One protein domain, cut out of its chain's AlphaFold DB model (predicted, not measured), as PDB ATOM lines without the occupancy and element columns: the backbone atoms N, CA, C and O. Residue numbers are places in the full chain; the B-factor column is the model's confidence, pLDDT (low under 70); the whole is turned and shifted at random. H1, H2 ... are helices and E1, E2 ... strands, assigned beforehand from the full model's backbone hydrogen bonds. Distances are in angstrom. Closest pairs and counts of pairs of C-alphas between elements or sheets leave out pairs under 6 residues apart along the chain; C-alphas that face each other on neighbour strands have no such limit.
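AT A GLANCE: This is residues 47 to 146 of the 195 residues of an uncharacterized protein of Syntrophus sp. RIFOXYC2_FULL_54_9 (UniProt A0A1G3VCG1). A twisted five-stranded sheet forms the middle layer of a three-layer sandwich, with one helix packed on each face: H1 covers E2 and E1 on one face, H2 covers the same two strands on the other. The strands stand side by side in the order E4, E3, E2, E1, E5, a mixed sheet in which E2, E1 and E5 are parallel while E3 is antiparallel to E2 and E4. The printed part has 100 residues, with two named helices and five named strands in the chain order E1, H1, E2, E3, E4, H2, E5; the class is mixed, helices and strands. It is compact, with a radius of gyration of the C-alphas of 12.5 A, and rounded, spanning 33 by 29 by 20 A.

HOW THE PARTS SIT: In the sheet, inner strands E1, residues 48 to 56, and E2, residues 80 to 88, are parallel neighbours at 11 degrees, with N 52 and O 83 within hydrogen-bond range at 2.8 A. On the other side of E1, edge strand E5, residues 140 to 145, is parallel to it at 15 degrees, with N 143 and O 51 2.8 A apart. E3, residues 93 to 98, makes an antiparallel hairpin with E2, with N 95 and O 86 at 2.8 A. E3 and edge strand E4, residues 109 to 114, form the next hairpin, with N 96 and O 111 at 2.9 A. E2, E3 and E4 are a meander, each strand the antiparallel neighbour of the one before. H1, residues 61 to 74, is on the sheet at a height of 9.5 A, over E2 and E1, and runs along the strands, at 12 degrees to E2 on the local plane. Its closest C-alphas to E2 are those of Asp 61 and Arg 88, 6.0 A apart. E1, H1 and E2 form a strand-helix-strand unit, two parallel neighbour strands with a helix between, and its crossover is right-handed. H2, residues 121 to 134, is on the opposite face, also at a height of 9.5 A and over E2 and E1; it runs slantwise to the strands, but only just, at 32 degrees to E1 on the local plane. The closest C-alphas of H2 and E1 are those of Val 128 and Leu 51, 7.3 A apart. H1 and H2 are apart. In H2 every O i to N i+4 pair is within hydrogen-bond range, in H1 9 of 10.

IN THESE COORDINATES: E1 begins at C-alpha 48, (-12.480, 48.737, -32.758), and measures 24.4 A from first to last C-alpha; E2 measures 25.4 A. H1 measures 21.0 A and H2 20.1 A. E3 is 16.7 A, E4 14.1 A and E5 15.9 A long, E5 ending at C-alpha 145, (-13.280, 35.608, -19.409).

THE WHOLE: The two C-alphas farthest apart are those of Glu 90 and Asp 138, 35.5 A. The printed part has no cut and no long link. Its mean pLDDT is 97.7, and no printed residue is under 70.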
ATOM      1  N   LYS A  47     -11.529  50.567 -36.419       98.31
ATOM      2  CA  LYS A  47     -12.468  51.337 -35.581       98.31
ATOM      3  C   LYS A  47     -12.585  50.769 -34.169       98.31
ATOM      4  O   LYS A  47     -12.922  51.508 -33.244       98.31
ATOM      5  N   TRP A  48     -12.398  49.458 -34.026       98.62
ATOM      6  CA  TRP A  48     -12.480  48.737 -32.758       98.62
ATOM      7  C   TRP A  48     -11.496  47.570 -32.708       98.62
ATOM      8  O   TRP A  48     -11.369  46.814 -33.669       98.62
ATOM      9  N   THR A  49     -10.887  47.362 -31.546       98.75
ATOM     10  CA  THR A  49     -10.192  46.120 -31.200       98.75
ATOM     11  C   THR A  49     -10.806  45.546 -29.922       98.75
ATOM     12  O   THR A  49     -10.803  46.183 -28.869       98.75
ATOM     13  N   PHE A  50     -11.336  44.330 -30.017       98.81
ATOM     14  CA  PHE A  50     -11.801  43.543 -28.879       98.81
ATOM     15  C   PHE A  50     -10.652  42.668 -28.377       98.81
ATOM     16  O   PHE A  50     -10.050  41.925 -29.152       98.81
ATOM     17  N   LEU A  51     -10.355  42.775 -27.087       98.88
ATOM     18  CA  LEU A  51      -9.315  42.043 -26.376       98.88
ATOM     19  C   LEU A  51      -9.995  41.030 -25.466       98.88
ATOM     20  O   LEU A  51     -10.571  41.403 -24.448       98.88
ATOM     21  N   VAL A  52      -9.950  39.756 -25.827       98.81
ATOM     22  CA  VAL A  52     -10.575  38.676 -25.064       98.81
ATOM     23  C   VAL A  52      -9.483  37.914 -24.325       98.81
ATOM     24  O   VAL A  52      -8.670  37.219 -24.931       98.81
ATOM     25  N   TYR A  53      -9.437  38.083 -23.010       98.69
ATOM     26  CA  TYR A  53      -8.450  37.464 -22.136       98.69
ATOM     27  C   TYR A  53      -9.092  36.288 -21.399       98.69
ATOM     28  O   TYR A  53      -9.936  36.487 -20.524       98.69
ATOM     29  N   MET A  54      -8.731  35.068 -21.794       98.56
ATOM     30  CA  MET A  54      -9.386  33.830 -21.377       98.56
ATOM     31  C   MET A  54      -8.481  33.017 -20.452       98.56
ATOM     32  O   MET A  54      -7.495  32.418 -20.889       98.56
ATOM     33  N   ALA A  55      -8.852  32.963 -19.175       97.50
ATOM     34  CA  ALA A  55      -8.232  32.084 -18.189       97.50
ATOM     35  C   ALA A  55      -8.875  30.691 -18.269       97.50
ATOM     36  O   ALA A  55      -9.802  30.369 -17.524       97.50
ATOM     37  N   GLY A  56      -8.419  29.889 -19.232       96.06
ATOM     38  CA  GLY A  56      -8.938  28.551 -19.521       96.06
ATOM     39  C   GLY A  56      -8.202  27.412 -18.812       96.06
ATOM     40  O   GLY A  56      -8.586  26.260 -19.003       96.06
ATOM     41  N   ASP A  57      -7.187  27.690 -17.984       95.38
ATOM     42  CA  ASP A  57      -6.503  26.687 -17.153       95.38
ATOM     43  C   ASP A  57      -7.377  26.231 -15.963       95.38
ATOM     44  O   ASP A  57      -7.087  26.449 -14.787       95.38
ATOM     45  N   ASN A  58      -8.558  25.695 -16.277       95.00
ATOM     46  CA  ASN A  58      -9.532  25.125 -15.352       95.00
ATOM     47  C   ASN A  58     -10.594  24.320 -16.132       95.00
ATOM     48  O   ASN A  58     -10.447  24.006 -17.313       95.00
ATOM     49  N   ASN A  59     -11.700  23.964 -15.480       96.25
ATOM     50  CA  ASN A  59     -12.779  23.178 -16.082       96.25
ATOM     51  C   ASN A  59     -13.577  23.905 -17.189       96.25
ATOM     52  O   ASN A  59     -14.469  23.288 -17.775       96.25
ATOM     53  N   LEU A  60     -13.289  25.177 -17.481       96.94
ATOM     54  CA  LEU A  60     -13.881  25.920 -18.592       96.94
ATOM     55  C   LEU A  60     -13.090  25.799 -19.905       96.94
ATOM     56  O   LEU A  60     -13.559  26.320 -20.911       96.94
ATOM     57  N   ASP A  61     -11.961  25.083 -19.961       96.56
ATOM     58  CA  ASP A  61     -11.147  24.941 -21.187       96.56
ATOM     59  C   ASP A  61     -11.972  24.579 -22.438       96.56
ATOM     60  O   ASP A  61     -11.891  25.233 -23.479       96.56
ATOM     61  N   GLY A  62     -12.864  23.592 -22.324       97.50
ATOM     62  CA  GLY A  62     -13.741  23.206 -23.431       97.50
ATOM     63  C   GLY A  62     -14.762  24.284 -23.823       97.50
ATOM     64  O   GLY A  62     -15.187  24.325 -24.975       97.50
ATOM     65  N   ALA A  63     -15.172  25.150 -22.889       98.19
ATOM     66  CA  ALA A  63     -16.007  26.313 -23.192       98.19
ATOM     67  C   ALA A  63     -15.206  27.392 -23.928       98.19
ATOM     68  O   ALA A  63     -15.713  27.943 -24.899       98.19
ATOM     69  N   ALA A  64     -13.936  27.598 -23.568       98.19
ATOM     70  CA  ALA A  64     -13.084  28.562 -24.255       98.19
ATOM     71  C   ALA A  64     -12.927  28.241 -25.751       98.19
ATOM     72  O   ALA A  64     -12.991  29.133 -26.597       98.19
ATOM     73  N   LEU A  65     -12.783  26.956 -26.097       98.38
ATOM     74  CA  LEU A  65     -12.717  26.526 -27.497       98.38
ATOM     75  C   LEU A  65     -14.019  26.795 -28.262       98.38
ATOM     76  O   LEU A  65     -13.961  27.250 -29.404       98.38
ATOM     77  N   ARG A  66     -15.180  26.550 -27.641       98.56
ATOM     78  CA  ARG A  66     -16.485  26.836 -28.260       98.56
ATOM     79  C   ARG A  66     -16.686  28.331 -28.479       98.56
ATOM     80  O   ARG A  66     -17.090  28.724 -29.567       98.56
ATOM     81  N   ASP A  67     -16.322  29.157 -27.505       98.56
ATOM     82  CA  ASP A  67     -16.443  30.611 -27.626       98.56
ATOM     83  C   ASP A  67     -15.522  31.156 -28.732       98.56
ATOM     84  O   ASP A  67     -15.904  32.056 -29.481       98.56
ATOM     85  N   ILE A  68     -14.330  30.573 -28.921       98.69
ATOM     86  CA  ILE A  68     -13.461  30.892 -30.067       98.69
ATOM     87  C   ILE A  68     -14.117  30.512 -31.402       98.69
ATOM     88  O   ILE A  68     -14.024  31.278 -32.365       98.69
ATOM     89  N   GLU A  69     -14.783  29.361 -31.489       98.56
ATOM     90  CA  GLU A  69     -15.533  28.967 -32.689       98.56
ATOM     91  C   GLU A  69     -16.717  29.906 -32.964       98.56
ATOM     92  O   GLU A  69     -16.982  30.241 -34.120       98.56
ATOM     93  N   GLU A  70     -17.406  30.377 -31.924       98.56
ATOM     94  CA  GLU A  70     -18.482  31.364 -32.041       98.56
ATOM     95  C   GLU A  70     -17.959  32.724 -32.507       98.56
ATOM     96  O   GLU A  70     -18.505  33.293 -33.457       98.56
ATOM     97  N   MET A  71     -16.850  33.207 -31.936       98.69
ATOM     98  CA  MET A  71     -16.163  34.412 -32.412       98.69
ATOM     99  C   MET A  71     -15.744  34.280 -33.878       98.69
ATOM    100  O   MET A  71     -15.876  35.237 -34.640       98.69
ATOM    101  N   ALA A  72     -15.306  33.093 -34.307       98.56
ATOM    102  CA  ALA A  72     -14.932  32.823 -35.694       98.56
ATOM    103  C   ALA A  72     -16.121  32.835 -36.670       98.56
ATOM    104  O   ALA A  72     -15.910  32.941 -37.878       98.56
ATOM    105  N   ARG A  73     -17.377  32.774 -36.201       98.31
ATOM    106  CA  ARG A  73     -18.548  32.989 -37.073       98.31
ATOM    107  C   ARG A  73     -18.675  34.448 -37.513       98.31
ATOM    108  O   ARG A  73     -19.160  34.692 -38.613       98.31
ATOM    109  N   ALA A  74     -18.227  35.393 -36.682       97.94
ATOM    110  CA  ALA A  74     -18.176  36.818 -37.013       97.94
ATOM    111  C   ALA A  74     -16.814  37.214 -37.607       97.94
ATOM    112  O   ALA A  74     -16.745  37.742 -38.712       97.94
ATOM    113  N   GLY A  75     -15.729  36.910 -36.890       98.19
ATOM    114  CA  GLY A  75     -14.355  37.163 -37.310       98.19
ATOM    115  C   GLY A  75     -13.934  38.638 -37.327       98.19
ATOM    116  O   GLY A  75     -14.735  39.569 -37.265       98.19
ATOM    117  N   SER A  76     -12.624  38.849 -37.417       98.38
ATOM    118  CA  SER A  76     -12.018  40.163 -37.625       98.38
ATOM    119  C   SER A  76     -12.216  40.638 -39.065       98.38
ATOM    120  O   SER A  76     -12.148  39.857 -40.013       98.38
ATOM    121  N   THR A  77     -12.356  41.948 -39.238       97.81
ATOM    122  CA  THR A  77     -12.464  42.642 -40.528       97.81
ATOM    123  C   THR A  77     -11.376  43.717 -40.644       97.81
ATOM    124  O   THR A  77     -10.441  43.755 -39.844       97.81
ATOM    125  N   LYS A  78     -11.472  44.606 -41.640       96.69
ATOM    126  CA  LYS A  78     -10.623  45.809 -41.724       96.69
ATOM    127  C   LYS A  78     -10.960  46.865 -40.660       96.69
ATOM    128  O   LYS A  78     -10.109  47.669 -40.316       96.69
ATOM    129  N   ASP A  79     -12.202  46.872 -40.165       97.69
ATOM    130  CA  ASP A  79     -12.693  47.884 -39.223       97.69
ATOM    131  C   ASP A  79     -12.738  47.356 -37.780       97.69
ATOM    132  O   ASP A  79     -12.882  48.146 -36.849       97.69
ATOM    133  N   VAL A  80     -12.631  46.037 -37.584       98.12
ATOM    134  CA  VAL A  80     -12.735  45.377 -36.277       98.12
ATOM    135  C   VAL A  80     -11.672  44.294 -36.143       98.12
ATOM    136  O   VAL A  80     -11.603  43.405 -36.988       98.12
ATOM    137  N   ASN A  81     -10.902  44.308 -35.057       98.75
ATOM    138  CA  ASN A  81     -10.067  43.176 -34.652       98.75
ATOM    139  C   ASN A  81     -10.705  42.429 -33.477       98.75
ATOM    140  O   ASN A  81     -11.202  43.052 -32.540       98.75
ATOM    141  N   ILE A  82     -10.639  41.101 -33.511       98.88
ATOM    142  CA  ILE A  82     -10.959  40.210 -32.393       98.88
ATOM    143  C   ILE A  82      -9.667  39.488 -32.027       98.88
ATOM    144  O   ILE A  82      -9.205  38.608 -32.761       98.88
ATOM    145  N   LEU A  83      -9.064  39.896 -30.915       98.88
ATOM    146  CA  LEU A  83      -7.814  39.343 -30.414       98.88
ATOM    147  C   LEU A  83      -8.092  38.534 -29.162       98.88
ATOM    148  O   LEU A  83      -8.772  39.006 -28.255       98.88
ATOM    149  N   VAL A  84      -7.544  37.328 -29.109       98.88
ATOM    150  CA  VAL A  84      -7.751  36.406 -27.991       98.88
ATOM    151  C   VAL A  84      -6.398  36.036 -27.409       98.88
ATOM    152  O   VAL A  84      -5.492  35.699 -28.170       98.88
ATOM    153  N   GLN A  85      -6.265  36.056 -26.086       98.81
ATOM    154  CA  GLN A  85      -5.249  35.279 -25.382       98.81
ATOM    155  C   GLN A  85      -5.954  34.189 -24.582       98.81
ATOM    156  O   GLN A  85      -6.827  34.495 -23.775       98.81
ATOM    157  N   LEU A  86      -5.579  32.935 -24.817       98.69
ATOM    158  CA  LEU A  86      -6.128  31.774 -24.123       98.69
ATOM    159  C   LEU A  86      -4.992  30.965 -23.511       98.69
ATOM    160  O   LEU A  86      -4.086  30.541 -24.227       98.69
ATOM    161  N   ASP A  87      -5.088  30.733 -22.210       98.00
ATOM    162  CA  ASP A  87      -4.268  29.782 -21.469       98.00
ATOM    163  C   ASP A  87      -5.076  28.516 -21.167       98.00
ATOM    164  O   ASP A  87      -6.226  28.630 -20.741       98.00
ATOM    165  N   ARG A  88      -4.534  27.329 -21.460       97.56
ATOM    166  CA  ARG A  88      -5.295  26.065 -21.481       97.56
ATOM    167  C   ARG A  88      -4.749  25.028 -20.512       97.56
ATOM    168  O   ARG A  88      -3.562  24.715 -20.557       97.56
ATOM    169  N   ILE A  89      -5.651  24.350 -19.800       96.44
ATOM    170  CA  ILE A  89      -5.295  23.211 -18.930       96.44
ATOM    171  C   ILE A  89      -4.849  21.970 -19.715       96.44
ATOM    172  O   ILE A  89      -4.003  21.203 -19.258       96.44
ATOM    173  N   GLU A  90      -5.422  21.760 -20.904       95.94
ATOM    174  CA  GLU A  90      -5.238  20.527 -21.681       95.94
ATOM    175  C   GLU A  90      -3.789  20.352 -22.152       95.94
ATOM    176  O   GLU A  90      -3.256  19.243 -22.159       95.94
ATOM    177  N   ASP A  91      -3.139  21.452 -22.542       96.06
ATOM    178  CA  ASP A  91      -1.778  21.436 -23.076       96.06
ATOM    179  C   ASP A  91      -0.786  22.336 -22.326       96.06
ATOM    180  O   ASP A  91       0.408  22.258 -22.613       96.06
ATOM    181  N   ASN A  92      -1.228  23.081 -21.304       96.38
ATOM    182  CA  ASN A  92      -0.400  23.999 -20.507       96.38
ATOM    183  C   ASN A  92       0.345  25.012 -21.395       96.38
ATOM    184  O   ASN A  92       1.538  25.275 -21.212       96.38
ATOM    185  N   LEU A  93      -0.342  25.512 -22.424       97.88
ATOM    186  CA  LEU A  93       0.174  26.525 -23.333       97.88
ATOM    187  C   LEU A  93      -0.762  27.723 -23.361       97.88
ATOM    188  O   LEU A  93      -1.970  27.594 -23.585       97.88
ATOM    189  N   THR A  94      -0.156  28.900 -23.277       98.38
ATOM    190  CA  THR A  94      -0.830  30.153 -23.573       98.38
ATOM    191  C   THR A  94      -0.617  30.521 -25.040       98.38
ATOM    192  O   THR A  94       0.490  30.435 -25.581       98.38
ATOM    193  N   ARG A  95      -1.695  30.921 -25.716       98.56
ATOM    194  CA  ARG A  95      -1.692  31.271 -27.141       98.56
ATOM    195  C   ARG A  95      -2.388  32.593 -27.396       98.56
ATOM    196  O   ARG A  95      -3.370  32.913 -26.727       98.56
ATOM    197  N   ARG A  96      -1.908  33.323 -28.403       98.75
ATOM    198  CA  ARG A  96      -2.541  34.538 -28.924       98.75
ATOM    199  C   ARG A  96      -3.075  34.314 -30.324       98.75
ATOM    200  O   ARG A  96      -2.427  33.668 -31.148       98.75
ATOM    201  N   PHE A  97      -4.233  34.895 -30.599       98.81
ATOM    202  CA  PHE A  97      -4.951  34.729 -31.854       98.81
ATOM    203  C   PHE A  97      -5.443  36.071 -32.376       98.81
ATOM    204  O   PHE A  97      -5.801  36.955 -31.593       98.81
ATOM    205  N   ARG A  98      -5.571  36.170 -33.700       98.62
ATOM    206  CA  ARG A  98      -6.471  37.131 -34.345       98.62
ATOM    207  C   ARG A  98      -7.551  36.352 -35.067       98.62
ATOM    208  O   ARG A  98      -7.305  35.816 -36.142       98.62
ATOM    209  N   ILE A  99      -8.739  36.307 -34.482       98.75
ATOM    210  CA  ILE A  99      -9.814  35.444 -34.964       98.75
ATOM    211  C   ILE A  99     -10.336  35.957 -36.302       98.75
ATOM    212  O   ILE A  99     -10.749  37.112 -36.401       98.75
ATOM    213  N   THR A 100     -10.327  35.118 -37.331       98.56
ATOM    214  CA  THR A 100     -10.835  35.410 -38.676       98.56
ATOM    215  C   THR A 100     -12.161  34.692 -38.925       98.56
ATOM    216  O   THR A 100     -12.506  33.726 -38.242       98.56
ATOM    217  N   GLN A 101     -12.946  35.174 -39.893       98.44
ATOM    218  CA  GLN A 101     -14.225  34.544 -40.221       98.44
ATOM    219  C   GLN A 101     -13.985  33.145 -40.819       98.44
ATOM    220  O   GLN A 101     -13.271  33.005 -41.810       98.44
ATOM    221  N   GLY A 102     -14.567  32.100 -40.222       97.56
ATOM    222  CA  GLY A 102     -14.312  30.693 -40.583       97.56
ATOM    223  C   GLY A 102     -12.953  30.145 -40.107       97.56
ATOM    224  O   GLY A 102     -12.554  29.035 -40.497       97.56
ATOM    225  N   GLY A 103     -12.249  30.932 -39.290       97.81
ATOM    226  CA  GLY A 103     -10.983  30.613 -38.647       97.81
ATOM    227  C   GLY A 103     -11.160  29.773 -37.378       97.81
ATOM    228  O   GLY A 103     -11.706  28.668 -37.422       97.81
ATOM    229  N   GLY A 104     -10.676  30.293 -36.253       96.94
ATOM    230  CA  GLY A 104     -10.752  29.698 -34.919       96.94
ATOM    231  C   GLY A 104      -9.420  29.131 -34.420       96.94
ATOM    232  O   GLY A 104      -8.362  29.329 -35.021       96.94
ATOM    233  N   PHE A 105      -9.479  28.376 -33.318       97.94
ATOM    234  CA  PHE A 105      -8.311  27.932 -32.541       97.94
ATOM    235  C   PHE A 105      -7.204  27.273 -33.382       97.94
ATOM    236  O   PHE A 105      -6.022  27.526 -33.177       97.94
ATOM    237  N   LYS A 106      -7.570  26.440 -34.361       96.94
ATOM    238  CA  LYS A 106      -6.590  25.710 -35.183       96.94
ATOM    239  C   LYS A 106      -5.927  26.560 -36.268       96.94
ATOM    240  O   LYS A 106      -4.854  26.191 -36.730       96.94
ATOM    241  N   LYS A 107      -6.582  27.630 -36.728       98.00
ATOM    242  CA  LYS A 107      -6.181  28.378 -37.935       98.00
ATOM    243  C   LYS A 107      -5.579  29.745 -37.625       98.00
ATOM    244  O   LYS A 107      -4.715  30.193 -38.364       98.00
ATOM    245  N   ASP A 108      -6.019  30.376 -36.540       98.44
ATOM    246  CA  ASP A 108      -5.746  31.793 -36.263       98.44
ATOM    247  C   ASP A 108      -4.665  32.025 -35.195       98.44
ATOM    248  O   ASP A 108      -4.508  33.143 -34.700       98.44
ATOM    249  N   CYS A 109      -3.945  30.975 -34.786       98.25
ATOM    250  CA  CYS A 109      -2.894  31.082 -33.775       98.25
ATOM    251  C   CYS A 109      -1.707  31.882 -34.328       98.25
ATOM    252  O   CYS A 109      -1.087  31.478 -35.310       98.25
ATOM    253  N   LEU A 110      -1.381  32.996 -33.674       98.19
ATOM    254  CA  LEU A 110      -0.268  33.879 -34.031       98.19
ATOM    255  C   LEU A 110       0.993  33.533 -33.241       98.19
ATOM    256  O   LEU A 110       2.082  33.441 -33.799       98.19
ATOM    257  N   GLU A 111       0.832  33.341 -31.935       97.44
ATOM    258  CA  GLU A 111       1.923  33.077 -31.001       97.44
ATOM    259  C   GLU A 111       1.495  31.973 -30.037       97.44
ATOM    260  O   GLU A 111       0.346  31.932 -29.594       97.44
ATOM    261  N   SER A 112       2.432  31.093 -29.695       97.81
ATOM    262  CA  SER A 112       2.272  30.093 -28.644       97.81
ATOM    263  C   SER A 112       3.492  30.159 -27.744       97.81
ATOM    264  O   SER A 112       4.625  30.142 -28.228       97.81
ATOM    265  N   PHE A 113       3.262  30.209 -26.443       96.12
ATOM    266  CA  PHE A 113       4.304  30.196 -25.425       96.12
ATOM    267  C   PHE A 113       3.886  29.286 -24.268       96.12
ATOM    268  O   PHE A 113       2.810  28.685 -24.290       96.12
ATOM    269  N   GLY A 114       4.796  29.095 -23.312       96.75
ATOM    270  CA  GLY A 114       4.546  28.232 -22.161       96.75
ATOM    271  C   GLY A 114       3.385  28.720 -21.297       96.75
ATOM    272  O   GLY A 114       2.925  29.849 -21.445       96.75
ATOM    273  N   ASP A 115       2.960  27.842 -20.394       94.38
ATOM    274  CA  ASP A 115       2.026  28.110 -19.300       94.38
ATOM    275  C   ASP A 115       2.264  29.478 -18.632       94.38
ATOM    276  O   ASP A 115       3.407  29.826 -18.296       94.38
ATOM    277  N   THR A 116       1.192  30.246 -18.430       96.19
ATOM    278  CA  THR A 116       1.246  31.551 -17.758       96.19
ATOM    279  C   THR A 116       0.243  31.630 -16.621       96.19
ATOM    280  O   THR A 116      -0.864  31.120 -16.693       96.19
ATOM    281  N   ASN A 117       0.595  32.349 -15.554       95.00
ATOM    282  CA  ASN A 117      -0.383  32.653 -14.518       95.00
ATOM    283  C   ASN A 117      -1.318  33.765 -15.010       95.00
ATOM    284  O   ASN A 117      -0.987  34.944 -14.901       95.00
ATOM    285  N   THR A 118      -2.498  33.405 -15.508       93.44
ATOM    286  CA  THR A 118      -3.488  34.386 -15.987       93.44
ATOM    287  C   THR A 118      -4.094  35.269 -14.887       93.44
ATOM    288  O   THR A 118      -4.739  36.272 -15.184       93.44
ATOM    289  N   GLY A 119      -3.862  34.947 -13.609       93.31
ATOM    290  CA  GLY A 119      -4.174  35.826 -12.477       93.31
ATOM    291  C   GLY A 119      -3.092  36.869 -12.172       93.31
ATOM    292  O   GLY A 119      -3.315  37.744 -11.337       93.31
ATOM    293  N   ASP A 120      -1.920  36.786 -12.807       95.56
ATOM    294  CA  ASP A 120      -0.861  37.784 -12.667       95.56
ATOM    295  C   ASP A 120      -1.192  39.024 -13.525       95.56
ATOM    296  O   ASP A 120      -1.284  38.915 -14.756       95.56
ATOM    297  N   PRO A 121      -1.348  40.221 -12.923       95.75
ATOM    298  CA  PRO A 121      -1.648  41.440 -13.671       95.75
ATOM    299  C   PRO A 121      -0.584  41.785 -14.723       95.75
ATOM    300  O   PRO A 121      -0.908  42.451 -15.710       95.75
ATOM    301  N   GLN A 122       0.659  41.319 -14.561       97.75
ATOM    302  CA  GLN A 122       1.720  41.527 -15.542       97.75
ATOM    303  C   GLN A 122       1.416  40.814 -16.869       97.75
ATOM    304  O   GLN A 122       1.611  41.396 -17.936       97.75
ATOM    305  N   ILE A 123       0.863  39.598 -16.825       98.00
ATOM    306  CA  ILE A 123       0.513  38.833 -18.033       98.00
ATOM    307  C   ILE A 123      -0.635  39.512 -18.790       98.00
ATOM    308  O   ILE A 123      -0.625  39.575 -20.023       98.00
ATOM    309  N   LEU A 124      -1.616  40.062 -18.066       98.38
ATOM    310  CA  LEU A 124      -2.691  40.854 -18.667       98.38
ATOM    311  C   LEU A 124      -2.144  42.134 -19.317       98.38
ATOM    312  O   LEU A 124      -2.496  42.445 -20.457       98.38
ATOM    313  N   TYR A 125      -1.265  42.857 -18.620       98.44
ATOM    314  CA  TYR A 125      -0.620  44.053 -19.158       98.44
ATOM    315  C   TYR A 125       0.137  43.752 -20.457       98.44
ATOM    316  O   TYR A 125      -0.020  44.471 -21.443       98.44
ATOM    317  N   GLU A 126       0.907  42.665 -20.495       98.50
ATOM    318  CA  GLU A 126       1.666  42.258 -21.680       98.50
ATOM    319  C   GLU A 126       0.771  41.915 -22.869       98.50
ATOM    320  O   GLU A 126       1.105  42.264 -24.003       98.50
ATOM    321  N   PHE A 127      -0.377  41.278 -22.630       98.56
ATOM    322  CA  PHE A 127      -1.368  41.027 -23.677       98.56
ATOM    323  C   PHE A 127      -1.950  42.326 -24.241       98.56
ATOM    324  O   PHE A 127      -1.977  42.514 -25.459       98.56
ATOM    325  N   VAL A 128      -2.381  43.239 -23.365       98.69
ATOM    326  CA  VAL A 128      -2.945  44.531 -23.781       98.69
ATOM    327  C   VAL A 128      -1.902  45.341 -24.543       98.69
ATOM    328  O   VAL A 128      -2.194  45.843 -25.628       98.69
ATOM    329  N   LYS A 129      -0.672  45.420 -24.029       98.56
ATOM    330  CA  LYS A 129       0.424  46.129 -24.692       98.56
ATOM    331  C   LYS A 129       0.698  45.548 -26.080       98.56
ATOM    332  O   LYS A 129       0.744  46.297 -27.051       98.56
ATOM    333  N   TRP A 130       0.825  44.226 -26.184       98.50
ATOM    334  CA  TRP A 130       1.013  43.548 -27.467       98.50
ATOM    335  C   TRP A 130      -0.105  43.886 -28.458       98.50
ATOM    336  O   TRP A 130       0.169  44.166 -29.623       98.50
ATOM    337  N   ALA A 131      -1.358  43.922 -28.009       98.25
ATOM    338  CA  ALA A 131      -2.479  44.246 -28.878       98.25
ATOM    339  C   ALA A 131      -2.481  45.710 -29.346       98.25
ATOM    340  O   ALA A 131      -2.772  45.971 -30.513       98.25
ATOM    341  N   LEU A 132      -2.140  46.651 -28.459       97.44
ATOM    342  CA  LEU A 132      -1.998  48.072 -28.796       97.44
ATOM    343  C   LEU A 132      -0.900  48.291 -29.843       97.44
ATOM    344  O   LEU A 132      -1.113  49.031 -30.801       97.44
ATOM    345  N   ASP A 133       0.241  47.616 -29.680       97.56
ATOM    346  CA  ASP A 133       1.389  47.754 -30.576       97.56
ATOM    347  C   ASP A 133       1.120  47.145 -31.968       97.56
ATOM    348  O   ASP A 133       1.528  47.709 -32.981       97.56
ATOM    349  N   ASN A 134       0.443  45.989 -32.037       97.44
ATOM    350  CA  ASN A 134       0.310  45.212 -33.280       97.44
ATOM    351  C   ASN A 134      -1.005  45.453 -34.039       97.44
ATOM    352  O   ASN A 134      -1.065  45.235 -35.251       97.44
ATOM    353  N   TYR A 135      -2.063  45.887 -33.351       97.56
ATOM    354  CA  TYR A 135      -3.407  46.038 -33.917       97.56
ATOM    355  C   TYR A 135      -4.054  47.355 -33.463       97.56
ATOM    356  O   TYR A 135      -5.046  47.344 -32.714       97.56
ATOM    357  N   PRO A 136      -3.504  48.504 -33.910       97.06
ATOM    358  CA  PRO A 136      -3.998  49.816 -33.527       97.06
ATOM    359  C   PRO A 136      -5.467  50.000 -33.930       97.06
ATOM    360  O   PRO A 136      -5.881  49.641 -35.040       97.06
ATOM    361  N   ALA A 137      -6.250  50.579 -33.022       98.12
ATOM    362  CA  ALA A 137      -7.645  50.921 -33.237       98.12
ATOM    363  C   ALA A 137      -8.036  52.224 -32.530       98.12
ATOM    364  O   ALA A 137      -7.429  52.606 -31.533       98.12
ATOM    365  N   ASP A 138      -9.105  52.864 -33.003       98.25
ATOM    366  CA  ASP A 138      -9.654  54.072 -32.372       98.25
ATOM    367  C   ASP A 138     -10.219  53.784 -30.972       98.25
ATOM    368  O   ASP A 138     -10.260  54.658 -30.106       98.25
ATOM    369  N   ARG A 139     -10.724  52.562 -30.761       98.50
ATOM    370  CA  ARG A 139     -11.376  52.131 -29.522       98.50
ATOM    371  C   ARG A 139     -11.028  50.696 -29.177       98.50
ATOM    372  O   ARG A 139     -10.867  49.847 -30.055       98.50
ATOM    373  N   TYR A 140     -11.002  50.427 -27.879       98.69
ATOM    374  CA  TYR A 140     -10.687  49.119 -27.325       98.69
ATOM    375  C   TYR A 140     -11.769  48.671 -26.355       98.69
ATOM    376  O   TYR A 140     -12.284  49.469 -25.572       98.69
ATOM    377  N   ALA A 141     -12.088  47.383 -26.397       98.62
ATOM    378  CA  ALA A 141     -12.918  46.720 -25.401       98.62
ATOM    379  C   ALA A 141     -12.125  45.554 -24.810       98.62
ATOM    380  O   ALA A 141     -11.643  44.710 -25.560       98.62
ATOM    381  N   LEU A 142     -11.990  45.510 -23.484       98.56
ATOM    382  CA  LEU A 142     -11.356  44.404 -22.770       98.56
ATOM    383  C   LEU A 142     -12.429  43.504 -22.155       98.56
ATOM    384  O   LEU A 142     -13.295  43.973 -21.419       98.56
ATOM    385  N   ILE A 143     -12.343  42.214 -22.453       98.44
ATOM    386  CA  ILE A 143     -13.236  41.165 -21.983       98.44
ATOM    387  C   ILE A 143     -12.397  40.208 -21.144       98.44
ATOM    388  O   ILE A 143     -11.495  39.549 -21.659       98.44
ATOM    389  N   LEU A 144     -12.698  40.148 -19.848       97.31
ATOM    390  CA  LEU A 144     -12.098  39.197 -18.921       97.31
ATOM    391  C   LEU A 144     -13.011  37.980 -18.830       97.31
ATOM    392  O   LEU A 144     -14.152  38.089 -18.382       97.31
ATOM    393  N   TRP A 145     -12.516  36.839 -19.295       98.00
ATOM    394  CA  TRP A 145     -13.280  35.608 -19.409       98.00
ATOM    395  C   TRP A 145     -12.719  34.566 -18.443       98.00
ATOM    396  O   TRP A 145     -11.556  34.174 -18.549       98.00
ATOM    397  N   ASN A 146     -13.545  34.161 -17.480       95.31
ATOM    398  CA  ASN A 146     -13.321  33.057 -16.548       95.31
ATOM    399  C   ASN A 146     -14.610  32.821 -15.728       95.31
ATOM    400  O   ASN A 146     -15.615  33.512 -15.914       95.31
TER     401      ASN A 146